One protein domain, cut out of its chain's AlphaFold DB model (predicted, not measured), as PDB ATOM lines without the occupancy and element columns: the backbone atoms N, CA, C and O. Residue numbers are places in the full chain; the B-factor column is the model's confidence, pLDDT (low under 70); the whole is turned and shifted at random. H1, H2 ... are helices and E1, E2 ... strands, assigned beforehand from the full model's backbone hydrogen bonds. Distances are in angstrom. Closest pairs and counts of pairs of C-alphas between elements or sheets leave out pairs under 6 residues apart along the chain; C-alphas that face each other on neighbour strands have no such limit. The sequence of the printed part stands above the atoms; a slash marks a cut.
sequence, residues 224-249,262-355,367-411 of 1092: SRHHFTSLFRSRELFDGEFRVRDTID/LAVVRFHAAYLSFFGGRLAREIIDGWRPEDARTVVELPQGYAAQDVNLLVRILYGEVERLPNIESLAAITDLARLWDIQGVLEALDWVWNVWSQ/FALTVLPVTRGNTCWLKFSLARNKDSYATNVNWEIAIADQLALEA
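This is residues 224 to 249, 262 to 355 and 367 to 411 of the 1092 residues of a protein of Porphyridium purpureum (UniProt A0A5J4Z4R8). Two three-stranded sheets lie toward opposite ends of the domain with helices H4 and H5 between them: E4 E5 E6, long and strongly twisted, has H6 along one face, and the shorter E2 E1 E3 has H3 and H4 over one face. H1 packs on the end of H4 at residue 315, and H7 follows E6. The printed part has 165 residues with seven named helices and six named strands, in the order H1 E1 E2 H2 H3 E3 H4 H5 H6 E4 E5 E6 H7; the class is mixed, helices and strands. The sheet E4 E5 E6 is antiparallel and E2 E1 E3 mixed. The whole is compact, with a radius of gyration of the C-alphas of 16.3 A and spans of 57 by 45 by 27 A.

E4, residues 367 to 376, E5, 379 to 388, and E6, 397 to 405, make a meander, each strand the antiparallel neighbour of the one before. N 370 and O 385 are 2.8 A apart and N 382 and O 401 2.8 A, within hydrogen-bond range. H6, residues 340 to 355, is on this sheet at a height of 9.8 A; its closest C-alphas to E6 are Gly 341 and Ile 403, 5.3 A. The hub, H5, residues 324 to 337, forms a helical hairpin with H6, at a shallow tilt of 28 degrees; the closest C-alphas are Ala 334 and Leu 343, 6.2 A. H4, residues 304 to 315, touches H5 with residues 306 to 310 alone; the closest C-alphas are Asp 306 and Ile 330, 5.9 A. In the other sheet E1, residues 240 to 244, is antiparallel to E2, 263 to 267, with N 242 and O 265 2.8 A apart, and parallel to E3, 294 to 297, with N 241 and O 294 2.8 A apart. H4 runs along E2 at a height of 9.3 A; H3, residues 277 to 285, stands up from the same face over E3. H2, residues 269 to 272, only grazes this sheet. H1, residues 224 to 234, touches H4; the closest C-alphas are Thr 229 and Tyr 315, 5.5 A. H7, residues 406 to 411, is near H1. Every O i to N i+4 pair is within hydrogen-bond range in H1, H3, H4, H5, H6 and H7; H2 is too short for one.

E5 is 28.4 A long, E4 26.4 A, E6 23.7 A and H6 22.4 A. H1 begins at C-alpha 224 (-25.317, -1.997, 35.837), and H7 ends at C-alpha 411 (-25.095, 10.014, 41.464).

The C-alphas farthest apart, Glu 290 and Tyr 393, are 57.1 A apart. Residues 250 to 261 and 356 to 366 are not printed, leaving C-alpha gaps of 14.6 A and 13.3 A. Of the links printed whole, none is long. Mean pLDDT of the printed part is 77.4; 41 residues are under 70, among them 367 to 376 and 387 to 397.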
ATOM      1  N   SER A 224     -24.707  -2.293  34.545       59.03
ATOM      2  CA  SER A 224     -25.317  -1.997  35.837       59.03
ATOM      3  C   SER A 224     -26.803  -2.394  35.938       59.03
ATOM      4  O   SER A 224     -27.273  -2.912  36.946       59.03
ATOM      5  N   ARG A 225     -27.589  -2.274  34.868       62.84
ATOM      6  CA  ARG A 225     -28.974  -2.765  34.926       62.84
ATOM      7  C   ARG A 225     -29.046  -4.278  34.757       62.84
ATOM      8  O   ARG A 225     -29.680  -4.946  35.564       62.84
ATOM      9  N   HIS A 226     -28.356  -4.834  33.759       65.94
ATOM     10  CA  HIS A 226     -28.434  -6.266  33.446       65.94
ATOM     11  C   HIS A 226     -28.000  -7.149  34.626       65.94
ATOM     12  O   HIS A 226     -28.611  -8.188  34.874       65.94
ATOM     13  N   HIS A 227     -26.989  -6.740  35.398       67.56
ATOM     14  CA  HIS A 227     -26.617  -7.477  36.604       67.56
ATOM     15  C   HIS A 227     -27.613  -7.281  37.760       67.56
ATOM     16  O   HIS A 227     -27.837  -8.241  38.487       67.56
ATOM     17  N   PHE A 228     -28.251  -6.112  37.934       69.44
ATOM     18  CA  PHE A 228     -29.320  -5.954  38.937       69.44
ATOM     19  C   PHE A 228     -30.569  -6.758  38.580       69.44
ATOM     20  O   PHE A 228     -31.126  -7.433  39.440       69.44
ATOM     21  N   THR A 229     -30.956  -6.764  37.305       74.38
ATOM     22  CA  THR A 229     -31.958  -7.681  36.761       74.38
ATOM     23  C   THR A 229     -31.526  -9.130  37.006       74.38
ATOM     24  O   THR A 229     -32.302  -9.933  37.496       74.38
ATOM     25  N   SER A 230     -30.262  -9.495  36.770       77.12
ATOM     26  CA  SER A 230     -29.764 -10.849  37.062       77.12
ATOM     27  C   SER A 230     -29.856 -11.218  38.550       77.12
ATOM     28  O   SER A 230     -30.275 -12.335  38.862       77.12
ATOM     29  N   LEU A 231     -29.507 -10.308  39.467       76.19
ATOM     30  CA  LEU A 231     -29.660 -10.505  40.915       76.19
ATOM     31  C   LEU A 231     -31.139 -10.645  41.306       76.19
ATOM     32  O   LEU A 231     -31.504 -11.543  42.061       76.19
ATOM     33  N   PHE A 232     -32.013  -9.832  40.713       77.88
ATOM     34  CA  PHE A 232     -33.454  -9.927  40.927       77.88
ATOM     35  C   PHE A 232     -34.030 -11.262  40.418       77.88
ATOM     36  O   PHE A 232     -34.703 -11.960  41.180       77.88
ATOM     37  N   ARG A 233     -33.698 -11.690  39.188       77.44
ATOM     38  CA  ARG A 233     -34.107 -12.996  38.623       77.44
ATOM     39  C   ARG A 233     -33.633 -14.176  39.458       77.44
ATOM     40  O   ARG A 233     -34.380 -15.136  39.632       77.44
ATOM     41  N   SER A 234     -32.397 -14.113  39.952       74.50
ATOM     42  CA  SER A 234     -31.809 -15.172  40.788       74.50
ATOM     43  C   SER A 234     -32.362 -15.190  42.212       74.50
ATOM     44  O   SER A 234     -32.168 -16.170  42.926       74.50
ATOM     45  N   ARG A 235     -33.138 -14.168  42.599       81.38
ATOM     46  CA  ARG A 235     -33.715 -14.006  43.936       81.38
ATOM     47  C   ARG A 235     -32.662 -13.928  45.046       81.38
ATOM     48  O   ARG A 235     -32.898 -14.384  46.166       81.38
ATOM     49  N   GLU A 236     -31.511 -13.351  44.730       85.00
ATOM     50  CA  GLU A 236     -30.349 -13.266  45.613       85.00
ATOM     51  C   GLU A 236     -30.246 -11.874  46.254       85.00
ATOM     52  O   GLU A 236     -30.623 -10.879  45.652       85.00
ATOM     53  N   LEU A 237     -29.702 -11.800  47.476       88.56
ATOM     54  CA  LEU A 237     -29.271 -10.555  48.142       88.56
ATOM     55  C   LEU A 237     -30.335  -9.461  48.358       88.56
ATOM     56  O   LEU A 237     -29.984  -8.299  48.562       88.56
ATOM     57  N   PHE A 238     -31.618  -9.820  48.399       90.31
ATOM     58  CA  PHE A 238     -32.672  -8.887  48.792       90.31
ATOM     59  C   PHE A 238     -32.483  -8.377  50.226       90.31
ATOM     60  O   PHE A 238     -32.368  -9.158  51.175       90.31
ATOM     61  N   ASP A 239     -32.512  -7.059  50.375       88.88
ATOM     62  CA  ASP A 239     -32.394  -6.317  51.632       88.88
ATOM     63  C   ASP A 239     -33.665  -5.503  51.940       88.88
ATOM     64  O   ASP A 239     -33.685  -4.700  52.873       88.88
ATOM     65  N   GLY A 240     -34.744  -5.735  51.185       89.31
ATOM     66  CA  GLY A 240     -36.063  -5.162  51.408       89.31
ATOM     67  C   GLY A 240     -37.202  -6.141  51.120       89.31
ATOM     68  O   GLY A 240     -37.088  -7.031  50.273       89.31
ATOM     69  N   GLU A 241     -38.309  -5.989  51.842       92.88
ATOM     70  CA  GLU A 241     -39.532  -6.773  51.696       92.88
ATOM     71  C   GLU A 241     -40.768  -5.865  51.837       92.88
ATOM     72  O   GLU A 241     -40.946  -5.193  52.854       92.88
ATOM     73  N   PHE A 242     -41.650  -5.857  50.833       90.75
ATOM     74  CA  PHE A 242     -42.993  -5.297  50.961       90.75
ATOM     75  C   PHE A 242     -43.904  -6.357  51.568       90.75
ATOM     76  O   PHE A 242     -44.000  -7.466  51.032       90.75
ATOM     77  N   ARG A 243     -44.584  -6.020  52.665       90.62
ATOM     78  CA  ARG A 243     -45.626  -6.867  53.256       90.62
ATOM     79  C   ARG A 243     -46.984  -6.360  52.810       90.62
ATOM     80  O   ARG A 243     -47.386  -5.254  53.169       90.62
ATOM     81  N   VAL A 244     -47.678  -7.189  52.040       89.31
ATOM     82  CA  VAL A 244     -49.006  -6.892  51.511       89.31
ATOM     83  C   VAL A 244     -50.026  -7.730  52.269       89.31
ATOM     84  O   VAL A 244     -49.909  -8.956  52.346       89.31
ATOM     85  N   ARG A 245     -51.017  -7.067  52.871       83.50
ATOM     86  CA  ARG A 245     -52.185  -7.749  53.435       83.50
ATOM     87  C   ARG A 245     -53.131  -8.055  52.286       83.50
ATOM     88  O   ARG A 245     -53.821  -7.149  51.834       83.50
ATOM     89  N   ASP A 246     -53.159  -9.308  51.840       71.06
ATOM     90  CA  ASP A 246     -54.187  -9.750  50.901       71.06
ATOM     91  C   ASP A 246     -55.555  -9.585  51.572       71.06
ATOM     92  O   ASP A 246     -55.899 -10.275  52.537       71.06
ATOM     93  N   THR A 247     -56.339  -8.631  51.074       61.81
ATOM     94  CA  THR A 247     -57.767  -8.536  51.356       61.81
ATOM     95  C   THR A 247     -58.442  -9.677  50.613       61.81
ATOM     96  O   THR A 247     -58.856  -9.532  49.466       61.81
ATOM     97  N   ILE A 248     -58.498 -10.850  51.246       57.47
ATOM     98  CA  ILE A 248     -59.325 -11.955  50.766       57.47
ATOM     99  C   ILE A 248     -60.784 -11.538  50.983       57.47
ATOM    100  O   ILE A 248     -61.399 -11.890  51.987       57.47
ATOM    101  N   ASP A 249     -61.348 -10.791  50.036       53.12
ATOM    102  CA  ASP A 249     -62.796 -10.636  49.891       53.12
ATOM    103  C   ASP A 249     -63.356 -11.918  49.259       53.12
ATOM    104  O   ASP A 249     -63.898 -11.954  48.156       53.12
ATOM    105  N   LEU A 262     -49.395 -12.997  54.961       78.69
ATOM    106  CA  LEU A 262     -48.892 -11.776  54.342       78.69
ATOM    107  C   LEU A 262     -48.079 -12.180  53.117       78.69
ATOM    108  O   LEU A 262     -47.052 -12.852  53.248       78.69
ATOM    109  N   ALA A 263     -48.514 -11.751  51.941       85.44
ATOM    110  CA  ALA A 263     -47.722 -11.915  50.742       85.44
ATOM    111  C   ALA A 263     -46.502 -10.982  50.819       85.44
ATOM    112  O   ALA A 263     -46.607  -9.808  51.190       85.44
ATOM    113  N   VAL A 264     -45.325 -11.527  50.504       88.50
ATOM    114  CA  VAL A 264     -44.040 -10.829  50.631       88.50
ATOM    115  C   VAL A 264     -43.417 -10.627  49.257       88.50
ATOM    116  O   VAL A 264     -43.060 -11.597  48.586       88.50
ATOM    117  N   VAL A 265     -43.229  -9.368  48.858       89.06
ATOM    118  CA  VAL A 265     -42.505  -9.004  47.631       89.06
ATOM    119  C   VAL A 265     -41.113  -8.517  48.013       89.06
ATOM    120  O   VAL A 265     -40.970  -7.498  48.682       89.06
ATOM    121  N   ARG A 266     -40.075  -9.252  47.612       91.25
ATOM    122  CA  ARG A 266     -38.683  -8.923  47.952       91.25
ATOM    123  C   ARG A 266     -38.053  -7.972  46.946       91.25
ATOM    124  O   ARG A 266     -38.377  -8.020  45.760       91.25
ATOM    125  N   PHE A 267     -37.130  -7.142  47.417       91.31
ATOM    126  CA  PHE A 267     -36.465  -6.151  46.587       91.31
ATOM    127  C   PHE A 267     -35.087  -5.722  47.107       91.31
ATOM    128  O   PHE A 267     -34.717  -6.036  48.236       91.31
ATOM    129  N   HIS A 268     -34.333  -4.999  46.269       92.25
ATOM    130  CA  HIS A 268     -33.104  -4.300  46.655       92.25
ATOM    131  C   HIS A 268     -33.411  -2.830  46.993       92.25
ATOM    132  O   HIS A 268     -33.742  -2.046  46.100       92.25
ATOM    133  N   ALA A 269     -33.332  -2.458  48.269       90.44
ATOM    134  CA  ALA A 269     -33.685  -1.148  48.815       90.44
ATOM    135  C   ALA A 269     -32.859  -0.023  48.184       90.44
ATOM    136  O   ALA A 269     -33.418   0.980  47.732       90.44
ATOM    137  N   ALA A 270     -31.545  -0.232  48.049       88.44
ATOM    138  CA  ALA A 270     -30.655   0.737  47.418       88.44
ATOM    139  C   ALA A 270     -31.055   1.033  45.959       88.44
ATOM    140  O   ALA A 270     -31.084   2.193  45.558       88.44
ATOM    141  N   TYR A 271     -31.438   0.010  45.183       88.69
ATOM    142  CA  TYR A 271     -31.872   0.181  43.791       88.69
ATOM    143  C   TYR A 271     -33.269   0.811  43.691       88.69
ATOM    144  O   TYR A 271     -33.473   1.716  42.893       88.69
ATOM    145  N   LEU A 272     -34.236   0.388  44.514       88.69
ATOM    146  CA  LEU A 272     -35.599   0.938  44.456       88.69
ATOM    147  C   LEU A 272     -35.706   2.379  44.945       88.69
ATOM    148  O   LEU A 272     -36.520   3.132  44.417       88.69
ATOM    149  N   SER A 273     -34.860   2.780  45.896       89.31
ATOM    150  CA  SER A 273     -34.806   4.166  46.372       89.31
ATOM    151  C   SER A 273     -34.451   5.180  45.272       89.31
ATOM    152  O   SER A 273     -34.619   6.377  45.474       89.31
ATOM    153  N   PHE A 274     -33.981   4.725  44.105       88.19
ATOM    154  CA  PHE A 274     -33.717   5.582  42.953       88.19
ATOM    155  C   PHE A 274     -34.996   6.067  42.244       88.19
ATOM    156  O   PHE A 274     -35.010   7.169  41.705       88.19
ATOM    157  N   PHE A 275     -36.065   5.263  42.220       82.31
ATOM    158  CA  PHE A 275     -37.171   5.463  41.272       82.31
ATOM    159  C   PHE A 275     -38.275   6.426  41.730       82.31
ATOM    160  O   PHE A 275     -39.082   6.823  40.896       82.31
ATOM    161  N   GLY A 276     -38.340   6.821  43.005       77.69
ATOM    162  CA  GLY A 276     -39.402   7.718  43.475       77.69
ATOM    163  C   GLY A 276     -39.073   8.405  44.792       77.69
ATOM    164  O   GLY A 276     -38.586   7.769  45.724       77.69
ATOM    165  N   GLY A 277     -39.350   9.709  44.895       79.69
ATOM    166  CA  GLY A 277     -38.992  10.514  46.070       79.69
ATOM    167  C   GLY A 277     -39.806  10.178  47.324       79.69
ATOM    168  O   GLY A 277     -39.326  10.348  48.448       79.69
ATOM    169  N   ARG A 278     -41.041   9.689  47.163       85.06
ATOM    170  CA  ARG A 278     -41.859   9.195  48.281       85.06
ATOM    171  C   ARG A 278     -41.510   7.758  48.650       85.06
ATOM    172  O   ARG A 278     -41.299   7.495  49.828       85.06
ATOM    173  N   LEU A 279     -41.357   6.873  47.664       81.00
ATOM    174  CA  LEU A 279     -40.900   5.501  47.901       81.00
ATOM    175  C   LEU A 279     -39.526   5.468  48.573       81.00
ATOM    176  O   LEU A 279     -39.327   4.727  49.526       81.00
ATOM    177  N   ALA A 280     -38.586   6.300  48.122       81.69
ATOM    178  CA  ALA A 280     -37.283   6.431  48.754       81.69
ATOM    179  C   ALA A 280     -37.420   6.806  50.230       81.69
ATOM    180  O   ALA A 280     -36.791   6.165  51.057       81.69
ATOM    181  N   ARG A 281     -38.272   7.783  50.571       84.81
ATOM    182  CA  ARG A 281     -38.534   8.154  51.970       84.81
ATOM    183  C   ARG A 281     -39.126   6.999  52.765       84.81
ATOM    184  O   ARG A 281     -38.596   6.694  53.816       84.81
ATOM    185  N   GLU A 282     -40.129   6.299  52.245       83.50
ATOM    186  CA  GLU A 282     -40.729   5.149  52.939       83.50
ATOM    187  C   GLU A 282     -39.727   3.995  53.144       83.50
ATOM    188  O   GLU A 282     -39.691   3.387  54.213       83.50
ATOM    189  N   ILE A 283     -38.865   3.721  52.156       83.62
ATOM    190  CA  ILE A 283     -37.788   2.727  52.275       83.62
ATOM    191  C   ILE A 283     -36.718   3.208  53.273       83.62
ATOM    192  O   ILE A 283     -36.247   2.404  54.071       83.62
ATOM    193  N   ILE A 284     -36.335   4.490  53.261       82.69
ATOM    194  CA  ILE A 284     -35.354   5.071  54.197       82.69
ATOM    195  C   ILE A 284     -35.899   5.066  55.630       82.69
ATOM    196  O   ILE A 284     -35.205   4.620  56.537       82.69
ATOM    197  N   ASP A 285     -37.137   5.511  55.835       82.81
ATOM    198  CA  ASP A 285     -37.789   5.592  57.146       82.81
ATOM    199  C   ASP A 285     -38.045   4.193  57.732       82.81
ATOM    200  O   ASP A 285     -37.977   3.987  58.946       82.81
ATOM    201  N   GLY A 286     -38.313   3.210  56.864       76.75
ATOM    202  CA  GLY A 286     -38.431   1.799  57.229       76.75
ATOM    203  C   GLY A 286     -37.088   1.083  57.413       76.75
ATOM    204  O   GLY A 286     -37.065  -0.044  57.913       76.75
ATOM    205  N   TRP A 287     -35.969   1.693  57.012       79.00
ATOM    206  CA  TRP A 287     -34.655   1.068  57.102       79.00
ATOM    207  C   TRP A 287     -34.092   1.195  58.516       79.00
ATOM    208  O   TRP A 287     -33.890   2.287  59.047       79.00
ATOM    209  N   ARG A 288     -33.789   0.045  59.120       76.00
ATOM    210  CA  ARG A 288     -33.088  -0.043  60.400       76.00
ATOM    211  C   ARG A 288     -31.755  -0.757  60.184       76.00
ATOM    212  O   ARG A 288     -31.770  -1.893  59.705       76.00
ATOM    213  N   PRO A 289     -30.614  -0.152  60.564       65.44
ATOM    214  CA  PRO A 289     -29.301  -0.786  60.430       65.44
ATOM    215  C   PRO A 289     -29.232  -2.165  61.107       65.44
ATOM    216  O   PRO A 289     -28.547  -3.063  60.623       65.44
ATOM    217  N   GLU A 290     -29.962  -2.337  62.213       70.12
ATOM    218  CA  GLU A 290     -29.949  -3.556  63.028       70.12
ATOM    219  C   GLU A 290     -30.697  -4.736  62.388       70.12
ATOM    220  O   GLU A 290     -30.307  -5.884  62.592       70.12
ATOM    221  N   ASP A 291     -31.732  -4.476  61.583       70.88
ATOM    222  CA  ASP A 291     -32.664  -5.518  61.129       70.88
ATOM    223  C   ASP A 291     -32.203  -6.245  59.856       70.88
ATOM    224  O   ASP A 291     -32.851  -7.199  59.417       70.88
ATOM    225  N   ALA A 292     -31.083  -5.827  59.250       65.62
ATOM    226  CA  ALA A 292     -30.511  -6.331  57.989       65.62
ATOM    227  C   ALA A 292     -31.465  -6.340  56.767       65.62
ATOM    228  O   ALA A 292     -31.014  -6.586  55.644       65.62
ATOM    229  N   ARG A 293     -32.761  -6.070  56.966       79.75
ATOM    230  CA  ARG A 293     -33.833  -6.022  55.975       79.75
ATOM    231  C   ARG A 293     -34.765  -4.852  56.265       79.75
ATOM    232  O   ARG A 293     -35.212  -4.658  57.389       79.75
ATOM    233  N   THR A 294     -35.105  -4.128  55.211       82.75
ATOM    234  CA  THR A 294     -36.121  -3.075  55.212       82.75
ATOM    235  C   THR A 294     -37.490  -3.723  55.068       82.75
ATOM    236  O   THR A 294     -37.709  -4.469  54.117       82.75
ATOM    237  N   VAL A 295     -38.424  -3.456  55.976       86.62
ATOM    238  CA  VAL A 295     -39.803  -3.941  55.844       86.62
ATOM    239  C   VAL A 295     -40.714  -2.746  55.625       86.62
ATOM    240  O   VAL A 295     -40.811  -1.882  56.490       86.62
ATOM    241  N   VAL A 296     -41.396  -2.716  54.481       87.50
ATOM    242  CA  VAL A 296     -42.380  -1.677  54.158       87.50
ATOM    243  C   VAL A 296     -43.764  -2.318  54.163       87.50
ATOM    244  O   VAL A 296     -44.059  -3.196  53.348       87.50
ATOM    245  N   GLU A 297     -44.611  -1.923  55.113       87.94
ATOM    246  CA  GLU A 297     -46.017  -2.338  55.129       87.94
ATOM    247  C   GLU A 297     -46.812  -1.438  54.185       87.94
ATOM    248  O   GLU A 297     -46.862  -0.223  54.377       87.94
ATOM    249  N   LEU A 298     -47.421  -2.029  53.153       85.38
ATOM    250  CA  LEU A 298     -48.234  -1.268  52.207       85.38
ATOM    251  C   LEU A 298     -49.660  -1.062  52.744       85.38
ATOM    252  O   LEU A 298     -50.173  -1.930  53.463       85.38
ATOM    253  N   PRO A 299     -50.319   0.068  52.407       83.31
ATOM    254  CA  PRO A 299     -51.720   0.296  52.749       83.31
ATOM    255  C   PRO A 299     -52.614  -0.856  52.272       83.31
ATOM    256  O   PRO A 299     -52.331  -1.502  51.262       83.31
ATOM    257  N   GLN A 300     -53.712  -1.107  52.989       79.94
ATOM    258  CA  GLN A 300     -54.715  -2.083  52.550       79.94
ATOM    259  C   GLN A 300     -55.306  -1.655  51.197       79.94
ATOM    260  O   GLN A 300     -55.567  -0.469  51.001       79.94
ATOM    261  N   GLY A 301     -55.530  -2.614  50.292       81.12
ATOM    262  CA  GLY A 301     -56.170  -2.378  48.989       81.12
ATOM    263  C   GLY A 301     -55.311  -2.669  47.753       81.12
ATOM    264  O   GLY A 301     -55.831  -2.594  46.647       81.12
ATOM    265  N   TYR A 302     -54.036  -3.033  47.911       84.50
ATOM    266  CA  TYR A 302     -53.178  -3.459  46.799       84.50
ATOM    267  C   TYR A 302     -52.969  -4.972  46.829       84.50
ATOM    268  O   TYR A 302     -52.662  -5.517  47.888       84.50
ATOM    269  N   ALA A 303     -53.086  -5.652  45.684       84.94
ATOM    270  CA  ALA A 303     -52.748  -7.068  45.600       84.94
ATOM    271  C   ALA A 303     -51.228  -7.250  45.498       84.94
ATOM    272  O   ALA A 303     -50.518  -6.476  44.848       84.94
ATOM    273  N   ALA A 304     -50.697  -8.320  46.092       83.75
ATOM    274  CA  ALA A 304     -49.258  -8.592  46.042       83.75
ATOM    275  C   ALA A 304     -48.728  -8.816  44.619       83.75
ATOM    276  O   ALA A 304     -47.552  -8.574  44.336       83.75
ATOM    277  N   GLN A 305     -49.604  -9.263  43.717       84.38
ATOM    278  CA  GLN A 305     -49.293  -9.435  42.303       84.38
ATOM    279  C   GLN A 305     -48.989  -8.095  41.624       84.38
ATOM    280  O   GLN A 305     -48.004  -8.024  40.892       84.38
ATOM    281  N   ASP A 306     -49.741  -7.035  41.934       85.25
ATOM    282  CA  ASP A 306     -49.544  -5.697  41.360       85.25
ATOM    283  C   ASP A 306     -48.244  -5.062  41.857       85.25
ATOM    284  O   ASP A 306     -47.470  -4.505  41.078       85.25
ATOM    285  N   VAL A 307     -47.950  -5.231  43.150       85.81
ATOM    286  CA  VAL A 307     -46.694  -4.777  43.765       85.81
ATOM    287  C   VAL A 307     -45.502  -5.494  43.131       85.81
ATOM    288  O   VAL A 307     -44.535  -4.856  42.718       85.81
ATOM    289  N   ASN A 308     -45.570  -6.821  42.995       86.75
ATOM    290  CA  ASN A 308     -44.520  -7.601  42.341       86.75
ATOM    291  C   ASN A 308     -44.361  -7.224  40.863       86.75
ATOM    292  O   ASN A 308     -43.244  -7.169  40.350       86.75
ATOM    293  N   LEU A 309     -45.466  -6.943  40.173       84.69
ATOM    294  CA  LEU A 309     -45.449  -6.534  38.779       84.69
ATOM    295  C   LEU A 309     -44.784  -5.166  38.612       84.69
ATOM    296  O   LEU A 309     -43.883  -5.050  37.786       84.69
ATOM    297  N   LEU A 310     -45.127  -4.174  39.437       83.75
ATOM    298  CA  LEU A 310     -44.467  -2.867  39.427       83.75
ATOM    299  C   LEU A 310     -42.972  -2.990  39.742       83.75
ATOM    300  O   LEU A 310     -42.148  -2.437  39.016       83.75
ATOM    301  N   VAL A 311     -42.595  -3.785  40.747       84.88
ATOM    302  CA  VAL A 311     -41.181  -4.057  41.039       84.88
ATOM    303  C   VAL A 311     -40.490  -4.648  39.804       84.88
ATOM    304  O   VAL A 311     -39.467  -4.126  39.366       84.88
ATOM    305  N   ARG A 312     -41.075  -5.657  39.151       84.69
ATOM    306  CA  ARG A 312     -40.530  -6.229  37.909       84.69
ATOM    307  C   ARG A 312     -40.421  -5.206  36.775       84.69
ATOM    308  O   ARG A 312     -39.449  -5.273  36.025       84.69
ATOM    309  N   ILE A 313     -41.351  -4.255  36.647       82.19
ATOM    310  CA  ILE A 313     -41.254  -3.150  35.671       82.19
ATOM    311  C   ILE A 313     -39.999  -2.313  35.959       82.19
ATOM    312  O   ILE A 313     -39.208  -2.050  35.049       82.19
ATOM    313  N   LEU A 314     -39.748  -1.979  37.226       82.19
ATOM    314  CA  LEU A 314     -38.584  -1.190  37.649       82.19
ATOM    315  C   LEU A 314     -37.248  -1.930  37.424       82.19
ATOM    316  O   LEU A 314     -36.247  -1.307  37.057       82.19
ATOM    317  N   TYR A 315     -37.235  -3.265  37.521       83.00
ATOM    318  CA  TYR A 315     -36.083  -4.101  37.133       83.00
ATOM    319  C   TYR A 315     -36.000  -4.390  35.621       83.00
ATOM    320  O   TYR A 315     -34.968  -4.860  35.142       83.00
ATOM    321  N   GLY A 316     -37.028  -4.048  34.833       81.06
ATOM    322  CA  GLY A 316     -37.091  -4.302  33.387       81.06
ATOM    323  C   GLY A 316     -37.366  -5.766  33.015       81.06
ATOM    324  O   GLY A 316     -36.835  -6.251  32.023       81.06
ATOM    325  N   GLU A 317     -38.156  -6.487  33.816       79.88
ATOM    326  CA  GLU A 317     -38.427  -7.931  33.671       79.88
ATOM    327  C   GLU A 317     -39.823  -8.298  33.162       79.88
ATOM    328  O   GLU A 317     -40.239  -9.461  33.247       79.88
ATOM    329  N   VAL A 318     -40.583  -7.320  32.680       73.88
ATOM    330  CA  VAL A 318     -41.966  -7.547  32.264       73.88
ATOM    331  C   VAL A 318     -42.040  -7.739  30.762       73.88
ATOM    332  O   VAL A 318     -42.140  -6.792  29.997       73.88
ATOM    333  N   GLU A 319     -42.043  -8.996  30.332       63.06
ATOM    334  CA  GLU A 319     -42.240  -9.317  28.917       63.06
ATOM    335  C   GLU A 319     -43.704  -9.171  28.484       63.06
ATOM    336  O   GLU A 319     -43.949  -8.868  27.323       63.06
ATOM    337  N   ARG A 320     -44.679  -9.359  29.388       74.94
ATOM    338  CA  ARG A 320     -46.117  -9.166  29.125       74.94
ATOM    339  C   ARG A 320     -46.859  -8.708  30.380       74.94
ATOM    340  O   ARG A 320     -46.627  -9.269  31.452       74.94
ATOM    341  N   LEU A 321     -47.759  -7.731  30.246       73.50
ATOM    342  CA  LEU A 321     -48.713  -7.389  31.308       73.50
ATOM    343  C   LEU A 321     -49.888  -8.390  31.323       73.50
ATOM    344  O   LEU A 321     -50.358  -8.761  30.248       73.50
ATOM    345  N   PRO A 322     -50.350  -8.840  32.505       71.25
ATOM    346  CA  PRO A 322     -51.335  -9.916  32.623       71.25
ATOM    347  C   PRO A 322     -52.783  -9.488  32.335       71.25
ATOM    348  O   PRO A 322     -53.508 -10.268  31.727       71.25
ATOM    349  N   ASN A 323     -53.221  -8.289  32.744       78.19
ATOM    350  CA  ASN A 323     -54.564  -7.758  32.461       78.19
ATOM    351  C   ASN A 323     -54.623  -6.219  32.627       78.19
ATOM    352  O   ASN A 323     -53.677  -5.596  33.120       78.19
ATOM    353  N   ILE A 324     -55.730  -5.597  32.204       76.69
ATOM    354  CA  ILE A 324     -55.923  -4.137  32.285       76.69
ATOM    355  C   ILE A 324     -56.279  -3.635  33.689       76.69
ATOM    356  O   ILE A 324     -56.016  -2.485  34.027       76.69
ATOM    357  N   GLU A 325     -56.840  -4.492  34.535       78.56
ATOM    358  CA  GLU A 325     -57.113  -4.153  35.935       78.56
ATOM    359  C   GLU A 325     -55.800  -3.935  36.703       78.56
ATOM    360  O   GLU A 325     -55.672  -2.961  37.446       78.56
ATOM    361  N   SER A 326     -54.769  -4.738  36.402       82.00
ATOM    362  CA  SER A 326     -53.406  -4.532  36.902       82.00
ATOM    363  C   SER A 326     -52.853  -3.178  36.451       82.00
ATOM    364  O   SER A 326     -52.118  -2.547  37.193       82.00
ATOM    365  N   LEU A 327     -53.200  -2.680  35.255       83.81
ATOM    366  CA  LEU A 327     -52.735  -1.368  34.778       83.81
ATOM    367  C   LEU A 327     -53.229  -0.229  35.680       83.81
ATOM    368  O   LEU A 327     -52.438   0.656  36.007       83.81
ATOM    369  N   ALA A 328     -54.488  -0.262  36.125       86.75
ATOM    370  CA  ALA A 328     -55.021   0.734  37.056       86.75
ATOM    371  C   ALA A 328     -54.323   0.648  38.424       86.75
ATOM    372  O   ALA A 328     -53.812   1.654  38.914       86.75
ATOM    373  N   ALA A 329     -54.194  -0.562  38.979       85.94
ATOM    374  CA  ALA A 329     -53.522  -0.786  40.260       85.94
ATOM    375  C   ALA A 329     -52.034  -0.383  40.234       85.94
ATOM    376  O   ALA A 329     -51.551   0.280  41.153       85.94
ATOM    377  N   ILE A 330     -51.305  -0.715  39.161       87.94
ATOM    378  CA  ILE A 330     -49.910  -0.291  38.955       87.94
ATOM    379  C   ILE A 330     -49.831   1.231  38.816       87.94
ATOM    380  O   ILE A 330     -48.897   1.829  39.343       87.94
ATOM    381  N   THR A 331     -50.788   1.865  38.131       90.75
ATOM    382  CA  THR A 331     -50.821   3.330  37.997       90.75
ATOM    383  C   THR A 331     -51.005   3.984  39.362       90.75
ATOM    384  O   THR A 331     -50.266   4.904  39.703       90.75
ATOM    385  N   ASP A 332     -51.922   3.479  40.186       89.94
ATOM    386  CA  ASP A 332     -52.146   4.006  41.531       89.94
ATOM    387  C   ASP A 332     -50.950   3.764  42.457       89.94
ATOM    388  O   ASP A 332     -50.585   4.658  43.220       89.94
ATOM    389  N   LEU A 333     -50.272   2.615  42.345       89.00
ATOM    390  CA  LEU A 333     -49.008   2.359  43.044       89.00
ATOM    391  C   LEU A 333     -47.886   3.295  42.571       89.00
ATOM    392  O   LEU A 333     -47.154   3.846  43.390       89.00
ATOM    393  N   ALA A 334     -47.758   3.524  41.263       89.81
ATOM    394  CA  ALA A 334     -46.774   4.450  40.710       89.81
ATOM    395  C   ALA A 334     -47.051   5.901  41.145       89.81
ATOM    396  O   ALA A 334     -46.102   6.641  41.402       89.81
ATOM    397  N   ARG A 335     -48.327   6.294  41.305       92.31
ATOM    398  CA  ARG A 335     -48.731   7.599  41.863       92.31
ATOM    399  C   ARG A 335     -48.419   7.678  43.347       92.31
ATOM    400  O   ARG A 335     -47.893   8.687  43.807       92.31
ATOM    401  N   LEU A 336     -48.713   6.611  44.092       89.06
ATOM    402  CA  LEU A 336     -48.414   6.520  45.519       89.06
ATOM    403  C   LEU A 336     -46.914   6.703  45.780       89.06
ATOM    404  O   LEU A 336     -46.538   7.398  46.720       89.06
ATOM    405  N   TRP A 337     -46.075   6.108  44.936       88.06
ATOM    406  CA  TRP A 337     -44.618   6.123  45.058       88.06
ATOM    407  C   TRP A 337     -43.917   7.278  44.344       88.06
ATOM    408  O   TRP A 337     -42.707   7.439  44.531       88.06
ATOM    409  N   ASP A 338     -44.669   8.101  43.612       91.00
ATOM    410  CA  ASP A 338     -44.167   9.253  42.858       91.00
ATOM    411  C   ASP A 338     -43.116   8.852  41.800       91.00
ATOM    412  O   ASP A 338     -42.018   9.405  41.728       91.00
ATOM    413  N   ILE A 339     -43.432   7.822  41.002       88.06
ATOM    414  CA  ILE A 339     -42.563   7.291  39.937       88.06
ATOM    415  C   ILE A 339     -42.983   7.892  38.591       88.06
ATOM    416  O   ILE A 339     -43.611   7.233  37.757       88.06
ATOM    417  N   GLN A 340     -42.624   9.156  38.375       87.00
ATOM    418  CA  GLN A 340     -43.079   9.957  37.232       87.00
ATOM    419  C   GLN A 340     -42.852   9.281  35.867       87.00
ATOM    420  O   GLN A 340     -43.763   9.230  35.045       87.00
ATOM    421  N   GLY A 341     -41.680   8.670  35.644       82.12
ATOM    422  CA  GLY A 341     -41.380   7.993  34.374       82.12
ATOM    423  C   GLY A 341     -42.256   6.762  34.097       82.12
ATOM    424  O   GLY A 341     -42.500   6.425  32.942       82.12
ATOM    425  N   VAL A 342     -42.763   6.094  35.141       84.06
ATOM    426  CA  VAL A 342     -43.736   4.997  34.994       84.06
ATOM    427  C   VAL A 342     -45.145   5.554  34.793       84.06
ATOM    428  O   VAL A 342     -45.899   4.997  34.005       84.06
ATOM    429  N   LEU A 343     -45.500   6.671  35.429       89.25
ATOM    430  CA  LEU A 343     -46.801   7.317  35.227       89.25
ATOM    431  C   LEU A 343     -46.991   7.810  33.798       89.25
ATOM    432  O   LEU A 343     -47.994   7.480  33.174       89.25
ATOM    433  N   GLU A 344     -45.992   8.497  33.246       86.25
ATOM    434  CA  GLU A 344     -45.994   8.924  31.842       86.25
ATOM    435  C   GLU A 344     -46.114   7.722  30.891       86.25
ATOM    436  O   GLU A 344     -46.787   7.798  29.860       86.25
ATOM    437  N   ALA A 345     -45.527   6.582  31.276       81.69
ATOM    438  CA  ALA A 345     -45.662   5.319  30.562       81.69
ATOM    439  C   ALA A 345     -47.090   4.801  30.517       81.69
ATOM    440  O   ALA A 345     -47.622   4.491  29.449       81.69
ATOM    441  N   LEU A 346     -47.688   4.678  31.696       85.75
ATOM    442  CA  LEU A 346     -48.993   4.067  31.869       85.75
ATOM    443  C   LEU A 346     -50.095   4.973  31.317       85.75
ATOM    444  O   LEU A 346     -50.992   4.465  30.650       85.75
ATOM    445  N   ASP A 347     -49.984   6.294  31.482       87.62
ATOM    446  CA  ASP A 347     -50.915   7.265  30.896       87.62
ATOM    447  C   ASP A 347     -50.891   7.203  29.362       87.62
ATOM    448  O   ASP A 347     -51.941   7.235  28.714       87.62
ATOM    449  N   TRP A 348     -49.714   7.051  28.747       84.12
ATOM    450  CA  TRP A 348     -49.624   6.857  27.300       84.12
ATOM    451  C   TRP A 348     -50.259   5.535  26.856       84.12
ATOM    452  O   TRP A 348     -51.074   5.530  25.931       84.12
ATOM    453  N   VAL A 349     -49.935   4.423  27.532       83.25
ATOM    454  CA  VAL A 349     -50.534   3.105  27.251       83.25
ATOM    455  C   VAL A 349     -52.059   3.179  27.361       83.25
ATOM    456  O   VAL A 349     -52.765   2.668  26.490       83.25
ATOM    457  N   TRP A 350     -52.571   3.874  28.379       85.44
ATOM    458  CA  TRP A 350     -53.998   4.103  28.587       85.44
ATOM    459  C   TRP A 350     -54.629   4.940  27.468       85.44
ATOM    460  O   TRP A 350     -55.710   4.615  26.971       85.44
ATOM    461  N   ASN A 351     -53.948   5.991  27.008       85.31
ATOM    462  CA  ASN A 351     -54.411   6.832  25.903       85.31
ATOM    463  C   ASN A 351     -54.473   6.060  24.578       85.31
ATOM    464  O   ASN A 351     -55.465   6.154  23.856       85.31
ATOM    465  N   VAL A 352     -53.461   5.246  24.269       80.81
ATOM    466  CA  VAL A 352     -53.458   4.403  23.060       80.81
ATOM    467  C   VAL A 352     -54.557   3.345  23.127       80.81
ATOM    468  O   VAL A 352     -55.292   3.143  22.158       80.81
ATOM    469  N   TRP A 353     -54.710   2.695  24.281       81.31
ATOM    470  CA  TRP A 353     -55.750   1.693  24.480       81.31
ATOM    471  C   TRP A 353     -57.160   2.293  24.365       81.31
ATOM    472  O   TRP A 353     -58.000   1.762  23.635       81.31
ATOM    473  N   SER A 354     -57.415   3.437  25.006       82.88
ATOM    474  CA  SER A 354     -58.717   4.118  24.952       82.88
ATOM    475  C   SER A 354     -59.054   4.630  23.548       82.88
ATOM    476  O   SER A 354     -60.192   4.473  23.102       82.88
ATOM    477  N   GLN A 355     -58.074   5.148  22.801       82.69
ATOM    478  CA  GLN A 355     -58.247   5.495  21.386       82.69
ATOM    479  C   GLN A 355     -58.605   4.267  20.536       82.69
ATOM    480  O   GLN A 355     -59.533   4.338  19.728       82.69
ATOM    481  N   PHE A 367     -54.516  -7.687  22.572       61.94
ATOM    482  CA  PHE A 367     -53.347  -6.812  22.757       61.94
ATOM    483  C   PHE A 367     -52.281  -7.418  23.677       61.94
ATOM    484  O   PHE A 367     -52.511  -7.636  24.862       61.94
ATOM    485  N   ALA A 368     -51.071  -7.618  23.147       65.56
ATOM    486  CA  ALA A 368     -49.891  -7.947  23.940       65.56
ATOM    487  C   ALA A 368     -49.017  -6.696  24.097       65.56
ATOM    488  O   ALA A 368     -48.391  -6.250  23.134       65.56
ATOM    489  N   LEU A 369     -48.961  -6.135  25.309       67.19
ATOM    490  CA  LEU A 369     -47.985  -5.100  25.645       67.19
ATOM    491  C   LEU A 369     -46.686  -5.764  26.099       67.19
ATOM    492  O   LEU A 369     -46.645  -6.398  27.153       67.19
ATOM    493  N   THR A 370     -45.631  -5.601  25.307       68.00
ATOM    494  CA  THR A 370     -44.277  -6.051  25.642       68.00
ATOM    495  C   THR A 370     -43.473  -4.871  26.164       68.00
ATOM    496  O   THR A 370     -43.415  -3.840  25.493       68.00
ATOM    497  N   VAL A 371     -42.840  -5.012  27.330       65.25
ATOM    498  CA  VAL A 371     -41.963  -3.981  27.900       65.25
ATOM    499  C   VAL A 371     -40.520  -4.469  27.822       65.25
ATOM    500  O   VAL A 371     -40.094  -5.348  28.564       65.25
ATOM    501  N   LEU A 372     -39.749  -3.917  26.890       63.22
ATOM    502  CA  LEU A 372     -38.348  -4.280  26.697       63.22
ATOM    503  C   LEU A 372     -37.444  -3.180  27.253       63.22
ATOM    504  O   LEU A 372     -37.578  -2.032  26.837       63.22
ATOM    505  N   PRO A 373     -36.489  -3.480  28.143       59.31
ATOM    506  CA  PRO A 373     -35.445  -2.518  28.459       59.31
ATOM    507  C   PRO A 373     -34.582  -2.276  27.211       59.31
ATOM    508  O   PRO A 373     -34.086  -3.216  26.590       59.31
ATOM    509  N   VAL A 374     -34.408  -1.011  26.833       60.84
ATOM    510  CA  VAL A 374     -33.564  -0.570  25.717       60.84
ATOM    511  C   VAL A 374     -32.583   0.465  26.244       60.84
ATOM    512  O   VAL A 374     -32.975   1.454  26.845       60.84
ATOM    513  N   THR A 375     -31.293   0.272  26.022       52.16
ATOM    514  CA  THR A 375     -30.269   1.258  26.394       52.16
ATOM    515  C   THR A 375     -29.874   2.073  25.168       52.16
ATOM    516  O   THR A 375     -29.461   1.493  24.162       52.16
ATOM    517  N   ARG A 376     -29.971   3.407  25.239       57.91
ATOM    518  CA  ARG A 376     -29.430   4.325  24.219       57.91
ATOM    519  C   ARG A 376     -28.524   5.342  24.904       57.91
ATOM    520  O   ARG A 376     -29.007   6.191  25.649       57.91
ATOM    521  N   GLY A 377     -27.219   5.248  24.650       70.25
ATOM    522  CA  GLY A 377     -26.226   6.016  25.407       70.25
ATOM    523  C   GLY A 377     -26.327   5.711  26.904       70.25
ATOM    524  O   GLY A 377     -26.533   4.557  27.280       70.25
ATOM    525  N   ASN A 378     -26.252   6.749  27.738       61.16
ATOM    526  CA  ASN A 378     -26.341   6.635  29.199       61.16
ATOM    527  C   ASN A 378     -27.784   6.545  29.715       61.16
ATOM    528  O   ASN A 378     -28.005   6.360  30.904       61.16
ATOM    529  N   THR A 379     -28.793   6.651  28.855       61.41
ATOM    530  CA  THR A 379     -30.188   6.625  29.292       61.41
ATOM    531  C   THR A 379     -30.788   5.238  29.080       61.41
ATOM    532  O   THR A 379     -30.737   4.661  27.988       61.41
ATOM    533  N   CYS A 380     -31.368   4.686  30.142       62.47
ATOM    534  CA  CYS A 380     -32.197   3.493  30.099       62.47
ATOM    535  C   CYS A 380     -33.602   3.878  29.663       62.47
ATOM    536  O   CYS A 380     -34.273   4.662  30.333       62.47
ATOM    537  N   TRP A 381     -34.059   3.258  28.587       70.44
ATOM    538  CA  TRP A 381     -35.407   3.381  28.075       70.44
ATOM    539  C   TRP A 381     -36.197   2.107  28.403       70.44
ATOM    540  O   TRP A 381     -35.650   1.007  28.327       70.44
ATOM    541  N   LEU A 382     -37.480   2.207  28.748       69.50
ATOM    542  CA  LEU A 382     -38.398   1.083  28.545       69.50
ATOM    543  C   LEU A 382     -39.090   1.285  27.206       69.50
ATOM    544  O   LEU A 382     -39.708   2.318  26.955       69.50
ATOM    545  N   LYS A 383     -38.959   0.284  26.345       75.50
ATOM    546  CA  LYS A 383     -39.655   0.194  25.078       75.50
ATOM    547  C   LYS A 383     -40.956  -0.559  25.279       75.50
ATOM    548  O   LYS A 383     -40.949  -1.762  25.527       75.50
ATOM    549  N   PHE A 384     -42.056   0.145  25.118       72.25
ATOM    550  CA  PHE A 384     -43.397  -0.406  25.091       72.25
ATOM    551  C   PHE A 384     -43.731  -0.765  23.645       72.25
ATOM    552  O   PHE A 384     -43.669   0.080  22.751       72.25
ATOM    553  N   SER A 385     -44.030  -2.038  23.399       71.31
ATOM    554  CA  SER A 385     -44.457  -2.535  22.095       71.31
ATOM    555  C   SER A 385     -45.850  -3.122  22.233       71.31
ATOM    556  O   SER A 385     -46.040  -4.089  22.969       71.31
ATOM    557  N   LEU A 386     -46.822  -2.512  21.561       72.88
ATOM    558  CA  LEU A 386     -48.192  -3.003  21.525       72.88
ATOM    559  C   LEU A 386     -48.382  -3.818  20.243       72.88
ATOM    560  O   LEU A 386     -48.380  -3.258  19.147       72.88
ATOM    561  N   ALA A 387     -48.529  -5.136  20.381       69.88
ATOM    562  CA  ALA A 387     -48.767  -6.041  19.258       69.88
ATOM    563  C   ALA A 387     -50.214  -6.550  19.267       69.88
ATOM    564  O   ALA A 387     -50.734  -6.942  20.315       69.88
ATOM    565  N   ARG A 388     -50.850  -6.567  18.088       69.31
ATOM    566  CA  ARG A 388     -52.178  -7.158  17.880       69.31
ATOM    567  C   ARG A 388     -52.022  -8.626  17.483       69.31
ATOM    568  O   ARG A 388     -51.304  -8.928  16.534       69.31
ATOM    569  N   ASN A 389     -52.676  -9.536  18.196       61.16
ATOM    570  CA  ASN A 389     -52.357 -10.971  18.176       61.16
ATOM    571  C   ASN A 389     -52.750 -11.736  16.887       61.16
ATOM    572  O   ASN A 389     -52.428 -12.917  16.781       61.16
ATOM    573  N   LYS A 390     -53.453 -11.120  15.916       49.94
ATOM    574  CA  LYS A 390     -54.117 -11.861  14.817       49.94
ATOM    575  C   LYS A 390     -53.734 -11.532  13.372       49.94
ATOM    576  O   LYS A 390     -54.050 -12.345  12.512       49.94
ATOM    577  N   ASP A 391     -53.000 -10.457  13.083       46.28
ATOM    578  CA  ASP A 391     -52.667 -10.114  11.690       46.28
ATOM    579  C   ASP A 391     -51.159 -10.194  11.427       46.28
ATOM    580  O   ASP A 391     -50.350  -9.551  12.093       46.28
ATOM    581  N   SER A 392     -50.773 -10.941  10.388       42.41
ATOM    582  CA  SER A 392     -49.391 -11.114   9.901       42.41
ATOM    583  C   SER A 392     -48.724  -9.824   9.384       42.41
ATOM    584  O   SER A 392     -47.587  -9.857   8.918       42.41
ATOM    585  N   TYR A 393     -49.410  -8.684   9.507       42.69
ATOM    586  CA  TYR A 393     -48.917  -7.330   9.270       42.69
ATOM    587  C   TYR A 393     -49.157  -6.470  10.521       42.69
ATOM    588  O   TYR A 393     -49.939  -5.524  10.506       42.69
ATOM    589  N   ALA A 394     -48.511  -6.815  11.636       43.75
ATOM    590  CA  ALA A 394     -48.591  -6.014  12.851       43.75
ATOM    591  C   ALA A 394     -47.938  -4.637  12.632       43.75
ATOM    592  O   ALA A 394     -46.720  -4.526  12.454       43.75
ATOM    593  N   THR A 395     -48.730  -3.566  12.688       50.09
ATOM    594  CA  THR A 395     -48.227  -2.209  12.924       50.09
ATOM    595  C   THR A 395     -47.738  -2.130  14.369       50.09
ATOM    596  O   THR A 395     -48.478  -1.765  15.276       50.09
ATOM    597  N   ASN A 396     -46.482  -2.519  14.604       57.34
ATOM    598  CA  ASN A 396     -45.852  -2.368  15.914       57.34
ATOM    599  C   ASN A 396     -45.687  -0.879  16.223       57.34
ATOM    600  O   ASN A 396     -44.741  -0.239  15.754       57.34
ATOM    601  N   VAL A 397     -46.591  -0.336  17.037       62.44
ATOM    602  CA  VAL A 397     -46.379   0.968  17.659       62.44
ATOM    603  C   VAL A 397     -45.374   0.748  18.782       62.44
ATOM    604  O   VAL A 397     -45.662   0.107  19.791       62.44
ATOM    605  N   ASN A 398     -44.157   1.222  18.543       70.00
ATOM    606  CA  ASN A 398     -43.079   1.196  19.512       70.00
ATOM    607  C   ASN A 398     -42.967   2.576  20.139       70.00
ATOM    608  O   ASN A 398     -42.796   3.561  19.421       70.00
ATOM    609  N   TRP A 399     -42.993   2.627  21.460       66.38
ATOM    610  CA  TRP A 399     -42.689   3.836  22.202       66.38
ATOM    611  C   TRP A 399     -41.573   3.565  23.194       66.38
ATOM    612  O   TRP A 399     -41.462   2.457  23.707       66.38
ATOM    613  N   GLU A 400     -40.707   4.542  23.417       72.19
ATOM    614  CA  GLU A 400     -39.553   4.412  24.296       72.19
ATOM    615  C   GLU A 400     -39.599   5.548  25.315       72.19
ATOM    616  O   GLU A 400     -39.740   6.707  24.929       72.19
ATOM    617  N   ILE A 401     -39.431   5.223  26.600       69.56
ATOM    618  CA  ILE A 401     -39.390   6.210  27.691       69.56
ATOM    619  C   ILE A 401     -38.112   6.071  28.478       69.56
ATOM    620  O   ILE A 401     -37.844   4.997  29.013       69.56
ATOM    621  N   ALA A 402     -37.381   7.168  28.617       68.62
ATOM    622  CA  ALA A 402     -36.262   7.278  29.530       68.62
ATOM    623  C   ALA A 402     -36.743   7.121  30.982       68.62
ATOM    624  O   ALA A 402     -37.481   7.956  31.489       68.62
ATOM    625  N   ILE A 403     -36.329   6.052  31.657       66.19
ATOM    626  CA  ILE A 403     -36.745   5.750  33.039       66.19
ATOM    627  C   ILE A 403     -35.612   5.911  34.038       66.19
ATOM    628  O   ILE A 403     -35.852   6.129  35.221       66.19
ATOM    629  N   ALA A 404     -34.371   5.821  33.575       68.06
ATOM    630  CA  ALA A 404     -33.214   6.093  34.405       68.06
ATOM    631  C   ALA A 404     -32.089   6.625  33.531       68.06
ATOM    632  O   ALA A 404     -31.717   5.978  32.553       68.06
ATOM    633  N   ASP A 405     -31.518   7.767  33.888       77.88
ATOM    634  CA  ASP A 405     -30.173   8.102  33.435       77.88
ATOM    635  C   ASP A 405     -29.173   7.331  34.308       77.88
ATOM    636  O   ASP A 405     -29.229   7.390  35.536       77.88
ATOM    637  N   GLN A 406     -28.276   6.583  33.673       74.31
ATOM    638  CA  GLN A 406     -27.152   5.888  34.290       74.31
ATOM    639  C   GLN A 406     -26.346   6.833  35.186       74.31
ATOM    640  O   GLN A 406     -25.982   6.458  36.299       74.31
ATOM    641  N   LEU A 407     -26.118   8.072  34.737       79.38
ATOM    642  CA  LEU A 407     -25.405   9.082  35.519       79.38
ATOM    643  C   LEU A 407     -26.204   9.498  36.757       79.38
ATOM    644  O   LEU A 407     -25.632   9.662  37.834       79.38
ATOM    645  N   ALA A 408     -27.529   9.604  36.639       83.19
ATOM    646  CA  ALA A 408     -28.393   9.886  37.781       83.19
ATOM    647  C   ALA A 408     -28.412   8.718  38.781       83.19
ATOM    648  O   ALA A 408     -28.413   8.956  39.990       83.19
ATOM    649  N   LEU A 409     -28.394   7.469  38.297       83.69
ATOM    650  CA  LEU A 409     -28.320   6.275  39.143       83.69
ATOM    651  C   LEU A 409     -26.986   6.207  39.892       83.69
ATOM    652  O   LEU A 409     -26.968   5.949  41.092       83.69
ATOM    653  N   GLU A 410     -25.873   6.504  39.222       83.38
ATOM    654  CA  GLU A 410     -24.554   6.563  39.856       83.38
ATOM    655  C   GLU A 410     -24.441   7.725  40.846       83.38
ATOM    656  O   GLU A 410     -23.924   7.540  41.947       83.38
ATOM    657  N   ALA A 411     -24.998   8.896  40.526       86.44
ATOM    658  CA  ALA A 411     -25.095  10.014  41.464       86.44
ATOM    659  C   ALA A 411     -25.975   9.672  42.680       86.44
ATOM    660  O   ALA A 411     -25.723  10.133  43.794       86.44
TER     661      ALA A 411